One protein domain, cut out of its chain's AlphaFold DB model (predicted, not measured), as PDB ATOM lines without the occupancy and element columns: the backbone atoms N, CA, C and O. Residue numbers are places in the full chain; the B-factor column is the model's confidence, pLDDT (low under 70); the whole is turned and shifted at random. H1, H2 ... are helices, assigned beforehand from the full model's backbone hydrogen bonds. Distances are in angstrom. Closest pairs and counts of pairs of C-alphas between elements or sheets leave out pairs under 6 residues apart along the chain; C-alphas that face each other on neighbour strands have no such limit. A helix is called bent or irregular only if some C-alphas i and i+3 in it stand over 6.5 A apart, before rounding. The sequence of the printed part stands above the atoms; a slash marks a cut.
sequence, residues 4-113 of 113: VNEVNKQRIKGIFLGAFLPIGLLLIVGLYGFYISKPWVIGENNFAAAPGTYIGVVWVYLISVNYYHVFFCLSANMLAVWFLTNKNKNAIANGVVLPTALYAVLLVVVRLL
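This is residues 4 to 113 of the 113 residues of an uncharacterized protein of Flavobacteriales bacterium (UniProt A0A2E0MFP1). A long bent helix, H1, runs nearly the length of the domain; the H3 and H4 hairpin packs on it near its bend, and H2 folds back on arm H1b. The 110 printed residues include four named helices, H1 to H4; the class is all helix. The whole spans 50 by 32 by 21 A and is only just compact, close to loose, with radius of gyration of the C-alphas 15.6 A.

H1, residues 4 to 35, one helix by its hydrogen bonds, is bent: C-alphas 19 and 22 are 6.8 A apart. Arm H1a, residues 4 to 19, begins at (-21.307, -14.741, -28.184); H1b is 22 to 35, H2 54 to 63, H3 67 to 86, H4 90 to 112, ending at (-33.323, 3.287, -61.925).

H1a, H3 and H4 form an up-and-down bundle, each running against the one before. H3 and H4 touch, their closest C-alphas, Val 81 and Ala 93, 4.9 A apart. Every O i to N i+4 pair is within hydrogen-bond range except in H4, 17 of 19.

The H1 to H2 link is long; 28 residues, among them 37 to 52, are under pLDDT 70.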
ATOM      1  N   VAL A   4     -21.292 -14.900 -26.722       83.81
ATOM      2  CA  VAL A   4     -21.307 -14.741 -28.184       83.81
ATOM      3  C   VAL A   4     -22.568 -15.346 -28.814       83.81
ATOM      4  O   VAL A   4     -23.176 -14.740 -29.698       83.81
ATOM      5  N   ASN A   5     -23.016 -16.508 -28.330       87.06
ATOM      6  CA  ASN A   5     -24.219 -17.167 -28.849       87.06
ATOM      7  C   ASN A   5     -25.483 -16.366 -28.526       87.06
ATOM      8  O   ASN A   5     -26.421 -16.330 -29.324       87.06
ATOM      9  N   GLU A   6     -25.509 -15.698 -27.378       85.81
ATOM     10  CA  GLU A   6     -26.648 -14.892 -26.957       85.81
ATOM     11  C   GLU A   6     -26.766 -13.596 -27.767       85.81
ATOM     12  O   GLU A   6     -27.851 -13.267 -28.255       85.81
ATOM     13  N   VAL A   7     -25.638 -12.928 -28.026       87.31
ATOM     14  CA  VAL A   7     -25.575 -11.759 -28.918       87.31
ATOM     15  C   VAL A   7     -25.984 -12.132 -30.345       87.31
ATOM     16  O   VAL A   7     -26.780 -11.419 -30.961       87.31
ATOM     17  N   ASN A   8     -25.518 -13.269 -30.867       89.06
ATOM     18  CA  ASN A   8     -25.904 -13.739 -32.200       89.06
ATOM     19  C   ASN A   8     -27.401 -14.056 -32.292       89.06
ATOM     20  O   ASN A   8     -28.059 -13.652 -33.252       89.06
ATOM     21  N   LYS A   9     -27.981 -14.693 -31.270       91.44
ATOM     22  CA  LYS A   9     -29.427 -14.952 -31.217       91.44
ATOM     23  C   LYS A   9     -30.239 -13.654 -31.229       91.44
ATOM     24  O   LYS A   9     -31.275 -13.581 -31.887       91.44
ATOM     25  N   GLN A  10     -29.776 -12.623 -30.526       90.75
ATOM     26  CA  GLN A  10     -30.412 -11.303 -30.529       90.75
ATOM     27  C   GLN A  10     -30.283 -10.596 -31.886       90.75
ATOM     28  O   GLN A  10     -31.265 -10.028 -32.364       90.75
ATOM     29  N   ARG A  11     -29.124 -10.691 -32.548       90.62
ATOM     30  CA  ARG A  11     -28.928 -10.165 -33.908       90.62
ATOM     31  C   ARG A  11     -29.861 -10.820 -34.917       90.62
ATOM     32  O   ARG A  11     -30.505 -10.112 -35.679       90.62
ATOM     33  N   ILE A  12     -30.008 -12.144 -34.872       93.00
ATOM     34  CA  ILE A  12     -30.932 -12.877 -35.750       93.00
ATOM     35  C   ILE A  12     -32.373 -12.392 -35.548       93.00
ATOM     36  O   ILE A  12     -33.066 -12.112 -36.522       93.00
ATOM     37  N   LYS A  13     -32.814 -12.199 -34.296       92.38
ATOM     38  CA  LYS A  13     -34.128 -11.589 -34.015       92.38
ATOM     39  C   LYS A  13     -34.261 -10.199 -34.641       92.38
ATOM     40  O   LYS A  13     -35.317  -9.878 -35.170       92.38
ATOM     41  N   GLY A  14     -33.198  -9.397 -34.590       91.12
ATOM     42  CA  GLY A  14     -33.137  -8.090 -35.241       91.12
ATOM     43  C   GLY A  14     -33.273  -8.165 -36.760       91.12
ATOM     44  O   GLY A  14     -34.019  -7.380 -37.331       91.12
ATOM     45  N   ILE A  15     -32.624  -9.139 -37.405       94.12
ATOM     46  CA  ILE A  15     -32.737  -9.366 -38.855       94.12
ATOM     47  C   ILE A  15     -34.188  -9.683 -39.228       94.12
ATOM     48  O   ILE A  15     -34.747  -9.047 -40.116       94.12
ATOM     49  N   PHE A  16     -34.826 -10.614 -38.516       92.81
ATOM     50  CA  PHE A  16     -36.231 -10.949 -38.758       92.81
ATOM     51  C   PHE A  16     -37.157  -9.752 -38.537       92.81
ATOM     52  O   PHE A  16     -38.043  -9.495 -39.349       92.81
ATOM     53  N   LEU A  17     -36.926  -8.988 -37.469       92.62
ATOM     54  CA  LEU A  17     -37.706  -7.791 -37.177       92.62
ATOM     55  C   LEU A  17     -37.550  -6.753 -38.293       92.62
ATOM     56  O   LEU A  17     -38.553  -6.292 -38.821       92.62
ATOM     57  N   GLY A  18     -36.321  -6.445 -38.709       89.81
ATOM     58  CA  GLY A  18     -36.055  -5.483 -39.779       89.81
ATOM     59  C   GLY A  18     -36.534  -5.931 -41.160       89.81
ATOM     60  O   GLY A  18     -36.784  -5.089 -42.013       89.81
ATOM     61  N   ALA A  19     -36.669  -7.234 -41.406       90.50
ATOM     62  CA  ALA A  19     -37.215  -7.744 -42.658       90.50
ATOM     63  C   ALA A  19     -38.748  -7.649 -42.679       90.50
ATOM     64  O   ALA A  19     -39.312  -7.087 -43.612       90.50
ATOM     65  N   PHE A  20     -39.423  -8.158 -41.644       91.44
ATOM     66  CA  PHE A  20     -40.870  -8.397 -41.687       91.44
ATOM     67  C   PHE A  20     -41.728  -7.286 -41.075       91.44
ATOM     68  O   PHE A  20     -42.850  -7.073 -41.531       91.44
ATOM     69  N   LEU A  21     -41.229  -6.562 -40.070       91.12
ATOM     70  CA  LEU A  21     -41.969  -5.466 -39.437       91.12
ATOM     71  C   LEU A  21     -42.400  -4.370 -40.430       91.12
ATOM     72  O   LEU A  21     -43.585  -4.032 -40.425       91.12
ATOM     73  N   PRO A  22     -41.517  -3.828 -41.294       89.19
ATOM     74  CA  PRO A  22     -41.923  -2.802 -42.253       89.19
ATOM     75  C   PRO A  22     -42.981  -3.299 -43.248       89.19
ATOM     76  O   PRO A  22     -43.939  -2.581 -43.522       89.19
ATOM     77  N   ILE A  23     -42.858  -4.543 -43.727       86.75
ATOM     78  CA  ILE A  23     -43.828  -5.169 -44.641       86.75
ATOM     79  C   ILE A  23     -45.191  -5.316 -43.954       86.75
ATOM     80  O   ILE A  23     -46.224  -4.978 -44.530       86.75
ATOM     81  N   GLY A  24     -45.202  -5.776 -42.700       87.12
ATOM     82  CA  GLY A  24     -46.424  -5.899 -41.910       87.12
ATOM     83  C   GLY A  24     -47.115  -4.553 -41.683       87.12
ATOM     84  O   GLY A  24     -48.325  -4.450 -41.858       87.12
ATOM     85  N   LEU A  25     -46.354  -3.504 -41.355       86.69
ATOM     86  CA  LEU A  25     -46.894  -2.147 -41.203       86.69
ATOM     87  C   LEU A  25     -47.498  -1.624 -42.505       86.69
ATOM     88  O   LEU A  25     -48.580  -1.042 -42.495       86.69
ATOM     89  N   LEU A  26     -46.818  -1.861 -43.618       83.38
ATOM     90  CA  LEU A  26     -47.251  -1.434 -44.938       83.38
ATOM     91  C   LEU A  26     -48.561  -2.133 -45.354       83.38
ATOM     92  O   LEU A  26     -49.482  -1.469 -45.828       83.38
ATOM     93  N   LEU A  27     -48.715  -3.428 -45.049       82.56
ATOM     94  CA  LEU A  27     -49.982  -4.153 -45.213       82.56
ATOM     95  C   LEU A  27     -51.101  -3.599 -44.319       82.56
ATOM     96  O   LEU A  27     -52.224  -3.427 -44.791       82.56
ATOM     97  N   ILE A  28     -50.815  -3.296 -43.048       84.06
ATOM     98  CA  ILE A  28     -51.804  -2.717 -42.121       84.06
ATOM     99  C   ILE A  28     -52.304  -1.369 -42.648       84.06
ATOM    100  O   ILE A  28     -53.512  -1.141 -42.687       84.06
ATOM    101  N   VAL A  29     -51.395  -0.494 -43.086       79.00
ATOM    102  CA  VAL A  29     -51.746   0.819 -43.650       79.00
ATOM    103  C   VAL A  29     -52.570   0.662 -44.929       79.00
ATOM    104  O   VAL A  29     -53.592   1.333 -45.079       79.00
ATOM    105  N   GLY A  30     -52.186  -0.263 -45.814       73.75
ATOM    106  CA  GLY A  30     -52.925  -0.562 -47.039       73.75
ATOM    107  C   GLY A  30     -54.354  -1.051 -46.781       73.75
ATOM    108  O   GLY A  30     -55.307  -0.529 -47.363       73.75
ATOM    109  N   LEU A  31     -54.524  -2.014 -45.869       77.00
ATOM    110  CA  LEU A  31     -55.836  -2.559 -45.501       77.00
ATOM    111  C   LEU A  31     -56.702  -1.534 -44.763       77.00
ATOM    112  O   LEU A  31     -57.902  -1.444 -45.021       77.00
ATOM    113  N   TYR A  32     -56.102  -0.734 -43.880       74.75
ATOM    114  CA  TYR A  32     -56.803   0.345 -43.190       74.75
ATOM    115  C   TYR A  32     -57.298   1.410 -44.174       74.75
ATOM    116  O   TYR A  32     -58.441   1.855 -44.077       74.75
ATOM    117  N   GLY A  33     -56.481   1.770 -45.166       69.12
ATOM    118  CA  GLY A  33     -56.888   2.647 -46.260       69.12
ATOM    119  C   GLY A  33     -58.098   2.139 -47.025       69.12
ATOM    120  O   GLY A  33     -59.060   2.873 -47.255       69.12
ATOM    121  N   PHE A  34     -58.069   0.856 -47.374       70.19
ATOM    122  CA  PHE A  34     -59.185   0.208 -48.045       70.19
ATOM    123  C   PHE A  34     -60.469   0.244 -47.197       70.19
ATOM    124  O   PHE A  34     -61.526   0.595 -47.713       70.19
ATOM    125  N   TYR A  35     -60.372  -0.019 -45.888       73.56
ATOM    126  CA  TYR A  35     -61.514   0.039 -44.967       73.56
ATOM    127  C   TYR A  35     -62.197   1.418 -44.946       73.56
ATOM    128  O   TYR A  35     -63.423   1.503 -44.988       73.56
ATOM    129  N   ILE A  36     -61.424   2.507 -44.937       75.31
ATOM    130  CA  ILE A  36     -61.971   3.875 -44.904       75.31
ATOM    131  C   ILE A  36     -62.337   4.430 -46.292       75.31
ATOM    132  O   ILE A  36     -62.533   5.638 -46.433       75.31
ATOM    133  N   SER A  37     -62.402   3.581 -47.328       63.78
ATOM    134  CA  SER A  37     -62.657   3.977 -48.727       63.78
ATOM    135  C   SER A  37     -61.679   5.035 -49.266       63.78
ATOM    136  O   SER A  37     -61.968   5.730 -50.239       63.78
ATOM    137  N   LYS A  38     -60.500   5.155 -48.647       61.03
ATOM    138  CA  LYS A  38     -59.366   5.950 -49.127       61.03
ATOM    139  C   LYS A  38     -58.208   4.988 -49.340       61.03
ATOM    140  O   LYS A  38     -57.372   4.852 -48.447       61.03
ATOM    141  N   PRO A  39     -58.169   4.266 -50.469       54.34
ATOM    142  CA  PRO A  39     -57.098   3.324 -50.726       54.34
ATOM    143  C   PRO A  39     -55.785   4.097 -50.864       54.34
ATOM    144  O   PRO A  39     -55.470   4.653 -51.913       54.34
ATOM    145  N   TRP A  40     -55.022   4.162 -49.776       53.50
ATOM    146  CA  TRP A  40     -53.641   4.610 -49.802       53.50
ATOM    147  C   TRP A  40     -52.869   3.496 -50.502       53.50
ATOM    148  O   TRP A  40     -52.604   2.462 -49.897       53.50
ATOM    149  N   VAL A  41     -52.602   3.657 -51.792       54.75
ATOM    150  CA  VAL A  41     -51.591   2.892 -52.527       54.75
ATOM    151  C   VAL A  41     -50.477   3.888 -52.788       54.75
ATOM    152  O   VAL A  41     -50.714   4.918 -53.418       54.75
ATOM    153  N   ILE A  42     -49.297   3.653 -52.220       55.53
ATOM    154  CA  ILE A  42     -48.211   4.632 -52.275       55.53
ATOM    155  C   ILE A  42     -47.574   4.544 -53.673       55.53
ATOM    156  O   ILE A  42     -46.787   3.643 -53.950       55.53
ATOM    157  N   GLY A  43     -47.980   5.431 -54.585       54.97
ATOM    158  CA  GLY A  43     -47.554   5.459 -55.987       54.97
ATOM    159  C   GLY A  43     -47.389   6.884 -56.517       54.97
ATOM    160  O   GLY A  43     -47.948   7.825 -55.962       54.97
ATOM    161  N   GLU A  44     -46.597   7.024 -57.585       43.50
ATOM    162  CA  GLU A  44     -45.971   8.294 -57.977       43.50
ATOM    163  C   GLU A  44     -46.936   9.350 -58.514       43.50
ATOM    164  O   GLU A  44     -46.704  10.520 -58.258       43.50
ATOM    165  N   ASN A  45     -48.019   8.990 -59.217       37.44
ATOM    166  CA  ASN A  45     -48.893  10.011 -59.820       37.44
ATOM    167  C   ASN A  45     -50.343   9.603 -60.121       37.44
ATOM    168  O   ASN A  45     -51.064  10.404 -60.697       37.44
ATOM    169  N   ASN A  46     -50.819   8.413 -59.753       37.34
ATOM    170  CA  ASN A  46     -52.231   8.058 -59.914       37.34
ATOM    171  C   ASN A  46     -52.602   6.940 -58.943       37.34
ATOM    172  O   ASN A  46     -51.809   6.024 -58.723       37.34
ATOM    173  N   PHE A  47     -53.822   7.009 -58.403       43.81
ATOM    174  CA  PHE A  47     -54.481   5.910 -57.701       43.81
ATOM    175  C   PHE A  47     -54.625   4.734 -58.675       43.81
ATOM    176  O   PHE A  47     -55.649   4.586 -59.339       43.81
ATOM    177  N   ALA A  48     -53.573   3.926 -58.818       43.38
ATOM    178  CA  ALA A  48     -53.649   2.660 -59.525       43.38
ATOM    179  C   ALA A  48     -54.811   1.881 -58.908       43.38
ATOM    180  O   ALA A  48     -54.865   1.764 -57.682       43.38
ATOM    181  N   ALA A  49     -55.755   1.464 -59.759       46.66
ATOM    182  CA  ALA A  49     -57.043   0.882 -59.399       46.66
ATOM    183  C   ALA A  49     -56.937   0.076 -58.106       46.66
ATOM    184  O   ALA A  49     -56.363  -1.014 -58.090       46.66
ATOM    185  N   ALA A  50     -57.436   0.654 -57.010       52.88
ATOM    186  CA  ALA A  50     -57.443  -0.031 -55.739       52.88
ATOM    187  C   ALA A  50     -58.229  -1.327 -55.952       52.88
ATOM    188  O   ALA A  50     -59.392  -1.261 -56.366       52.88
ATOM    189  N   PRO A  51     -57.608  -2.498 -55.766       55.84
ATOM    190  CA  PRO A  51     -58.293  -3.755 -55.993       55.84
ATOM    191  C   PRO A  51     -59.567  -3.771 -55.151       55.84
ATOM    192  O   PRO A  51     -59.510  -3.512 -53.953       55.84
ATOM    193  N   GLY A  52     -60.716  -4.078 -55.759       60.78
ATOM    194  CA  GLY A  52     -62.028  -4.031 -55.091       60.78
ATOM    195  C   GLY A  52     -62.215  -5.055 -53.963       60.78
ATOM    196  O   GLY A  52     -63.317  -5.210 -53.448       60.78
ATOM    197  N   THR A  53     -61.158  -5.781 -53.589       70.50
ATOM    198  CA  THR A  53     -61.164  -6.804 -52.546       70.50
ATOM    199  C   THR A  53     -59.924  -6.683 -51.665       70.50
ATOM    200  O   THR A  53     -58.825  -6.399 -52.143       70.50
ATOM    201  N   TYR A  54     -60.081  -7.003 -50.378       68.38
ATOM    202  CA  TYR A  54     -58.977  -7.091 -49.418       68.38
ATOM    203  C   TYR A  54     -57.850  -8.032 -49.886       68.38
ATOM    204  O   TYR A  54     -56.676  -7.751 -49.659       68.38
ATOM    205  N   ILE A  55     -58.192  -9.120 -50.587       72.69
ATOM    206  CA  ILE A  55     -57.218 -10.079 -51.133       72.69
ATOM    207  C   ILE A  55     -56.364  -9.423 -52.218       72.69
ATOM    208  O   ILE A  55     -55.145  -9.577 -52.220       72.69
ATOM    209  N   GLY A  56     -56.981  -8.651 -53.114       66.19
ATOM    210  CA  GLY A  56     -56.231  -7.928 -54.130       66.19
ATOM    211  C   GLY A  56     -55.316  -6.861 -53.522       66.19
ATOM    212  O   GLY A  56     -54.215  -6.676 -54.026       66.19
ATOM    213  N   VAL A  57     -55.710  -6.212 -52.416       68.88
ATOM    214  CA  VAL A  57     -54.846  -5.240 -51.709       68.88
ATOM    215  C   VAL A  57     -53.582  -5.933 -51.208       68.88
ATOM    216  O   VAL A  57     -52.477  -5.471 -51.483       68.88
ATOM    217  N   VAL A  58     -53.730  -7.080 -50.542       70.56
ATOM    218  CA  VAL A  58     -52.592  -7.899 -50.095       70.56
ATOM    219  C   VAL A  58     -51.716  -8.312 -51.279       70.56
ATOM    220  O   VAL A  58     -50.498  -8.195 -51.209       70.56
ATOM    221  N   TRP A  59     -52.323  -8.736 -52.388       67.81
ATOM    222  CA  TRP A  59     -51.603  -9.159 -53.590       67.81
ATOM    223  C   TRP A  59     -50.783  -8.031 -54.224       67.81
ATOM    224  O   TRP A  59     -49.606  -8.215 -54.525       67.81
ATOM    225  N   VAL A  60     -51.373  -6.839 -54.365       67.81
ATOM    226  CA  VAL A  60     -50.687  -5.653 -54.896       67.81
ATOM    227  C   VAL A  60     -49.517  -5.270 -54.001       67.81
ATOM    228  O   VAL A  60     -48.434  -5.016 -54.506       67.81
ATOM    229  N   TYR A  61     -49.692  -5.292 -52.684       66.75
ATOM    230  CA  TYR A  61     -48.619  -4.937 -51.760       66.75
ATOM    231  C   TYR A  61     -47.505  -5.989 -51.647       66.75
ATOM    232  O   TYR A  61     -46.378  -5.640 -51.302       66.75
ATOM    233  N   LEU A  62     -47.792  -7.255 -51.959       66.62
ATOM    234  CA  LEU A  62     -46.791  -8.325 -51.987       66.62
ATOM    235  C   LEU A  62     -46.018  -8.401 -53.310       66.62
ATOM    236  O   LEU A  62     -44.868  -8.829 -53.304       66.62
ATOM    237  N   ILE A  63     -46.636  -8.018 -54.431       66.44
ATOM    238  CA  ILE A  63     -46.065  -8.216 -55.776       66.44
ATOM    239  C   ILE A  63     -45.631  -6.904 -56.424       66.44
ATOM    240  O   ILE A  63     -44.614  -6.868 -57.115       66.44
ATOM    241  N   SER A  64     -46.373  -5.821 -56.204       63.94
ATOM    242  CA  SER A  64     -46.061  -4.504 -56.759       63.94
ATOM    243  C   SER A  64     -45.108  -3.760 -55.828       63.94
ATOM    244  O   SER A  64     -45.497  -2.963 -54.969       63.94
ATOM    245  N   VAL A  65     -43.815  -4.039 -55.981       64.62
ATOM    246  CA  VAL A  65     -42.767  -3.266 -55.310       64.62
ATOM    247  C   VAL A  65     -42.573  -1.962 -56.081       64.62
ATOM    248  O   VAL A  65     -42.097  -1.964 -57.210       64.62
ATOM    249  N   ASN A  66     -42.946  -0.843 -55.461       73.88
ATOM    250  CA  ASN A  66     -42.714   0.503 -55.978       73.88
ATOM    251  C   ASN A  66     -41.649   1.186 -55.105       73.88
ATOM    252  O   ASN A  66     -41.510   0.856 -53.922       73.88
ATOM    253  N   TYR A  67     -40.933   2.158 -55.668       77.56
ATOM    254  CA  TYR A  67     -40.022   3.071 -54.982       77.56
ATOM    255  C   TYR A  67     -40.566   3.513 -53.617       77.56
ATOM    256  O   TYR A  67     -39.883   3.404 -52.599       77.56
ATOM    257  N   TYR A  68     -41.834   3.917 -53.566       77.62
ATOM    258  CA  TYR A  68     -42.468   4.375 -52.334       77.62
ATOM    259  C   TYR A  68     -42.648   3.293 -51.266       77.62
ATOM    260  O   TYR A  68     -42.517   3.583 -50.076       77.62
ATOM    261  N   HIS A  69     -42.920   2.049 -51.665       79.88
ATOM    262  CA  HIS A  69     -43.009   0.925 -50.731       79.88
ATOM    263  C   HIS A  69     -41.645   0.660 -50.092       79.88
ATOM    264  O   HIS A  69     -41.538   0.522 -48.874       79.88
ATOM    265  N   VAL A  70     -40.583   0.678 -50.899       84.00
ATOM    266  CA  VAL A  70     -39.214   0.487 -50.408       84.00
ATOM    267  C   VAL A  70     -38.777   1.655 -49.512       84.00
ATOM    268  O   VAL A  70     -38.181   1.435 -48.455       84.00
ATOM    269  N   PHE A  71     -39.134   2.889 -49.874       85.38
ATOM    270  CA  PHE A  71     -38.867   4.081 -49.066       85.38
ATOM    271  C   PHE A  71     -39.581   4.042 -47.704       85.38
ATOM    272  O   PHE A  71     -38.991   4.371 -46.668       85.38
ATOM    273  N   PHE A  72     -40.837   3.586 -47.677       86.75
ATOM    274  CA  PHE A  72     -41.575   3.369 -46.434       86.75
ATOM    275  C   PHE A  72     -40.887   2.317 -45.554       86.75
ATOM    276  O   PHE A  72     -40.678   2.555 -44.364       86.75
ATOM    277  N   CYS A  73     -40.472   1.185 -46.136       88.38
ATOM    278  CA  CYS A  73     -39.780   0.123 -45.404       88.38
ATOM    279  C   CYS A  73     -38.473   0.607 -44.757       88.38
ATOM    280  O   CYS A  73     -38.200   0.285 -43.599       88.38
ATOM    281  N   LEU A  74     -37.699   1.434 -45.466       88.75
ATOM    282  CA  LEU A  74     -36.506   2.092 -44.919       88.75
ATOM    283  C   LEU A  74     -36.838   2.988 -43.726       88.75
ATOM    284  O   LEU A  74     -36.198   2.892 -42.678       88.75
ATOM    285  N   SER A  75     -37.863   3.828 -43.868       88.44
ATOM    286  CA  SER A  75     -38.288   4.765 -42.823       88.44
ATOM    287  C   SER A  75     -38.752   4.030 -41.559       88.44
ATOM    288  O   SER A  75     -38.347   4.371 -40.445       88.44
ATOM    289  N   ALA A  76     -39.536   2.963 -41.724       90.88
ATOM    290  CA  ALA A  76     -39.984   2.117 -40.623       90.88
ATOM    291  C   ALA A  76     -38.810   1.424 -39.907       90.88
ATOM    292  O   ALA A  76     -38.775   1.387 -38.675       90.88
ATOM    293  N   ASN A  77     -37.811   0.937 -40.648       92.00
ATOM    294  CA  ASN A  77     -36.620   0.337 -40.049       92.00
ATOM    295  C   ASN A  77     -35.765   1.347 -39.279       92.00
ATOM    296  O   ASN A  77     -35.253   1.018 -38.210       92.00
ATOM    297  N   MET A  78     -35.646   2.583 -39.767       91.19
ATOM    298  CA  MET A  78     -34.916   3.636 -39.061       91.19
ATOM    299  C   MET A  78     -35.577   3.979 -37.715       91.19
ATOM    300  O   MET A  78     -34.891   4.075 -36.694       91.19
ATOM    301  N   LEU A  79     -36.913   4.052 -37.680       91.56
ATOM    302  CA  LEU A  79     -37.677   4.206 -36.437       91.56
ATOM    303  C   LEU A  79     -37.516   3.000 -35.502       91.56
ATOM    304  O   LEU A  79     -37.355   3.173 -34.291       91.56
ATOM    305  N   ALA A  80     -37.516   1.780 -36.044       89.19
ATOM    306  CA  ALA A  80     -37.312   0.566 -35.261       89.19
ATOM    307  C   ALA A  80     -35.922   0.538 -34.601       89.19
ATOM    308  O   ALA A  80     -35.813   0.235 -33.412       89.19
ATOM    309  N   VAL A  81     -34.866   0.906 -35.335       93.00
ATOM    310  CA  VAL A  81     -33.499   1.020 -34.800       93.00
ATOM    311  C   VAL A  81     -33.438   2.062 -33.686       93.00
ATOM    312  O   VAL A  81     -32.901   1.770 -32.615       93.00
ATOM    313  N   TRP A  82     -34.024   3.243 -33.894       92.94
ATOM    314  CA  TRP A  82     -34.073   4.296 -32.878       92.94
ATOM    315  C   TRP A  82     -34.774   3.819 -31.596       92.94
ATOM    316  O   TRP A  82     -34.227   3.943 -30.498       92.94
ATOM    317  N   PHE A  83     -35.938   3.174 -31.723       93.00
ATOM    318  CA  PHE A  83     -36.689   2.661 -30.576       93.00
ATOM    319  C   PHE A  83     -35.939   1.549 -29.828       93.00
ATOM    320  O   PHE A  83     -35.906   1.533 -28.595       93.00
ATOM    321  N   LEU A  84     -35.311   0.620 -30.554       91.69
ATOM    322  CA  LEU A  84     -34.519  -0.460 -29.961       91.69
ATOM    323  C   LEU A  84     -33.282   0.077 -29.232       91.69
ATOM    324  O   LEU A  84     -32.958  -0.418 -28.151       91.69
ATOM    325  N   THR A  85     -32.640   1.105 -29.786       91.12
ATOM    326  CA  THR A  85     -31.485   1.773 -29.172       91.12
ATOM    327  C   THR A  85     -31.891   2.479 -27.877       91.12
ATOM    328  O   THR A  85     -31.264   2.257 -26.845       91.12
ATOM    329  N   ASN A  86     -33.018   3.201 -27.867       93.06
ATOM    330  CA  ASN A  86     -33.566   3.828 -26.653       93.06
ATOM    331  C   ASN A  86     -33.921   2.823 -25.544       93.06
ATOM    332  O   ASN A  86     -34.000   3.181 -24.371       93.06
ATOM    333  N   LYS A  87     -34.159   1.556 -25.898       92.25
ATOM    334  CA  LYS A  87     -34.414   0.464 -24.949       92.25
ATOM    335  C   LYS A  87     -33.150  -0.331 -24.596       92.25
ATOM    336  O   LYS A  87     -33.279  -1.408 -24.017       92.25
ATOM    337  N   ASN A  88     -31.958   0.160 -24.945       90.62
ATOM    338  CA  ASN A  88     -30.664  -0.505 -24.746       90.62
ATOM    339  C   ASN A  88     -30.566  -1.900 -25.402       90.62
ATOM    340  O   ASN A  88     -29.806  -2.761 -24.960       90.62
ATOM    341  N   LYS A  89     -31.320  -2.153 -26.483       91.69
ATOM    342  CA  LYS A  89     -31.331  -3.431 -27.224       91.69
ATOM    343  C   LYS A  89     -30.414  -3.382 -28.451       91.69
ATOM    344  O   LYS A  89     -30.810  -3.766 -29.553       91.69
ATOM    345  N   ASN A  90     -29.170  -2.947 -28.255       89.31
ATOM    346  CA  ASN A  90     -28.219  -2.641 -29.335       89.31
ATOM    347  C   ASN A  90     -27.891  -3.849 -30.227       89.31
ATOM    348  O   ASN A  90     -27.734  -3.710 -31.436       89.31
ATOM    349  N   ALA A  91     -27.838  -5.063 -29.666       90.06
ATOM    350  CA  ALA A  91     -27.603  -6.270 -30.461       90.06
ATOM    351  C   ALA A  91     -28.755  -6.566 -31.438       90.06
ATOM    352  O   ALA A  91     -28.508  -7.019 -32.553       90.06
ATOM    353  N   ILE A  92     -29.998  -6.273 -31.044       90.50
ATOM    354  CA  ILE A  92     -31.180  -6.420 -31.903       90.50
ATOM    355  C   ILE A  92     -31.205  -5.292 -32.939       90.50
ATOM    356  O   ILE A  92     -31.404  -5.566 -34.118       90.50
ATOM    357  N   ALA A  93     -30.933  -4.051 -32.525       90.19
ATOM    358  CA  ALA A  93     -30.844  -2.901 -33.430       90.19
ATOM    359  C   ALA A  93     -29.813  -3.136 -34.550       90.19
ATOM    360  O   ALA A  93     -30.120  -2.936 -35.720       90.19
ATOM    361  N   ASN A  94     -28.641  -3.683 -34.212       91.12
ATOM    362  CA  ASN A  94     -27.617  -4.062 -35.189       91.12
ATOM    363  C   ASN A  94     -28.103  -5.117 -36.195       91.12
ATOM    364  O   ASN A  94     -27.692  -5.099 -37.350       91.12
ATOM    365  N   GLY A  95     -28.985  -6.030 -35.779       89.88
ATOM    366  CA  GLY A  95     -29.596  -6.999 -36.688       89.88
ATOM    367  C   GLY A  95     -30.514  -6.351 -37.729       89.88
ATOM    368  O   GLY A  95     -30.542  -6.800 -38.869       89.88
ATOM    369  N   VAL A  96     -31.218  -5.272 -37.368       92.44
ATOM    370  CA  VAL A  96     -32.132  -4.535 -38.267       92.44
ATOM    371  C   VAL A  96     -31.374  -3.802 -39.386       92.44
ATOM    372  O   VAL A  96     -31.920  -3.578 -40.469       92.44
ATOM    373  N   VAL A  97     -30.100  -3.462 -39.170       90.56
ATOM    374  CA  VAL A  97     -29.268  -2.744 -40.154       90.56
ATOM    375  C   VAL A  97     -29.115  -3.530 -41.458       90.56
ATOM    376  O   VAL A  97     -29.141  -2.937 -42.532       90.56
ATOM    377  N   LEU A  98     -29.017  -4.860 -41.392       90.00
ATOM    378  CA  LEU A  98     -28.794  -5.692 -42.577       90.00
ATOM    379  C   LEU A  98     -30.004  -5.693 -43.541       90.00
ATOM    380  O   LEU A  98     -29.815  -5.362 -44.711       90.00
ATOM    381  N   PRO A  99     -31.250  -5.935 -43.084       91.12
ATOM    382  CA  PRO A  99     -32.447  -5.677 -43.889       91.12
ATOM    383  C   PRO A  99     -32.551  -4.234 -44.392       91.12
ATOM    384  O   PRO A  99     -32.966  -4.000 -45.520       91.12
ATOM    385  N   THR A 100     -32.147  -3.255 -43.579       90.94
ATOM    386  CA  THR A 100     -32.176  -1.834 -43.968       90.94
ATOM    387  C   THR A 100     -31.251  -1.555 -45.150       90.94
ATOM    388  O   THR A 100     -31.655  -0.891 -46.101       90.94
ATOM    389  N   ALA A 101     -30.037  -2.107 -45.138       90.62
ATOM    390  CA  ALA A 101     -29.102  -1.994 -46.252       90.62
ATOM    391  C   ALA A 101     -29.660  -2.643 -47.530       90.62
ATOM    392  O   ALA A 101     -29.554  -2.061 -48.606       90.62
ATOM    393  N   LEU A 102     -30.314  -3.804 -47.410       90.94
ATOM    394  CA  LEU A 102     -30.986  -4.449 -48.542       90.94
ATOM    395  C   LEU A 102     -32.099  -3.569 -49.118       90.94
ATOM    396  O   LEU A 102     -32.147  -3.376 -50.331       90.94
ATOM    397  N   TYR A 103     -32.950  -2.979 -48.273       88.94
ATOM    398  CA  TYR A 103     -33.966  -2.036 -48.742       88.94
ATOM    399  C   TYR A 103     -33.352  -0.798 -49.404       88.94
ATOM    400  O   TYR A 103     -33.905  -0.304 -50.378       88.94
ATOM    401  N   ALA A 104     -32.197  -0.313 -48.943       88.25
ATOM    402  CA  ALA A 104     -31.519   0.821 -49.570       88.25
ATOM    403  C   ALA A 104     -31.020   0.477 -50.980       88.25
ATOM    404  O   ALA A 104     -31.219   1.256 -51.909       88.25
ATOM    405  N   VAL A 105     -30.434  -0.710 -51.161       89.62
ATOM    406  CA  VAL A 105     -30.035  -1.203 -52.488       89.62
ATOM    407  C   VAL A 105     -31.259  -1.370 -53.388       89.62
ATOM    408  O   VAL A 105     -31.252  -0.888 -54.519       89.62
ATOM    409  N   LEU A 106     -32.332  -1.983 -52.879       85.94
ATOM    410  CA  LEU A 106     -33.588  -2.124 -53.619       85.94
ATOM    411  C   LEU A 106     -34.171  -0.765 -54.014       85.94
ATOM    412  O   LEU A 106     -34.668  -0.633 -55.124       85.94
ATOM    413  N   LEU A 107     -34.072   0.252 -53.156       85.50
ATOM    414  CA  LEU A 107     -34.563   1.596 -53.459       85.50
ATOM    415  C   LEU A 107     -33.830   2.187 -54.664       85.50
ATOM    416  O   LEU A 107     -34.459   2.771 -55.540       85.50
ATOM    417  N   VAL A 108     -32.505   2.026 -54.708       84.38
ATOM    418  CA  VAL A 108     -31.683   2.491 -55.831       84.38
ATOM    419  C   VAL A 108     -32.056   1.746 -57.108       84.38
ATOM    420  O   VAL A 108     -32.272   2.385 -58.131       84.38
ATOM    421  N   VAL A 109     -32.187   0.419 -57.049       83.56
ATOM    422  CA  VAL A 109     -32.551  -0.400 -58.217       83.56
ATOM    423  C   VAL A 109     -33.934  -0.024 -58.745       83.56
ATOM    424  O   VAL A 109     -34.075   0.242 -59.930       83.56
ATOM    425  N   VAL A 110     -34.938   0.054 -57.870       79.25
ATOM    426  CA  VAL A 110     -36.320   0.382 -58.253       79.25
ATOM    427  C   VAL A 110     -36.446   1.822 -58.757       79.25
ATOM    428  O   VAL A 110     -37.338   2.100 -59.540       79.25
ATOM    429  N   ARG A 111     -35.561   2.740 -58.349       76.12
ATOM    430  CA  ARG A 111     -35.530   4.113 -58.879       76.12
ATOM    431  C   ARG A 111     -34.904   4.219 -60.275       76.12
ATOM    432  O   ARG A 111     -35.149   5.199 -60.968       76.12
ATOM    433  N   LEU A 112     -34.023   3.287 -60.636       74.12
ATOM    434  CA  LEU A 112     -33.323   3.287 -61.925       74.12
ATOM    435  C   LEU A 112     -34.100   2.559 -63.035       74.12
ATOM    436  O   LEU A 112     -33.756   2.737 -64.202       74.12
ATOM    437  N   LEU A 113     -35.081   1.731 -62.665       65.75
ATOM    438  CA  LEU A 113     -35.993   1.015 -63.565       65.75
ATOM    439  C   LEU A 113     -37.224   1.866 -63.887       65.75
ATOM    440  O   LEU A 113     -37.675   1.790 -65.050       65.75
TER     441      LEU A 113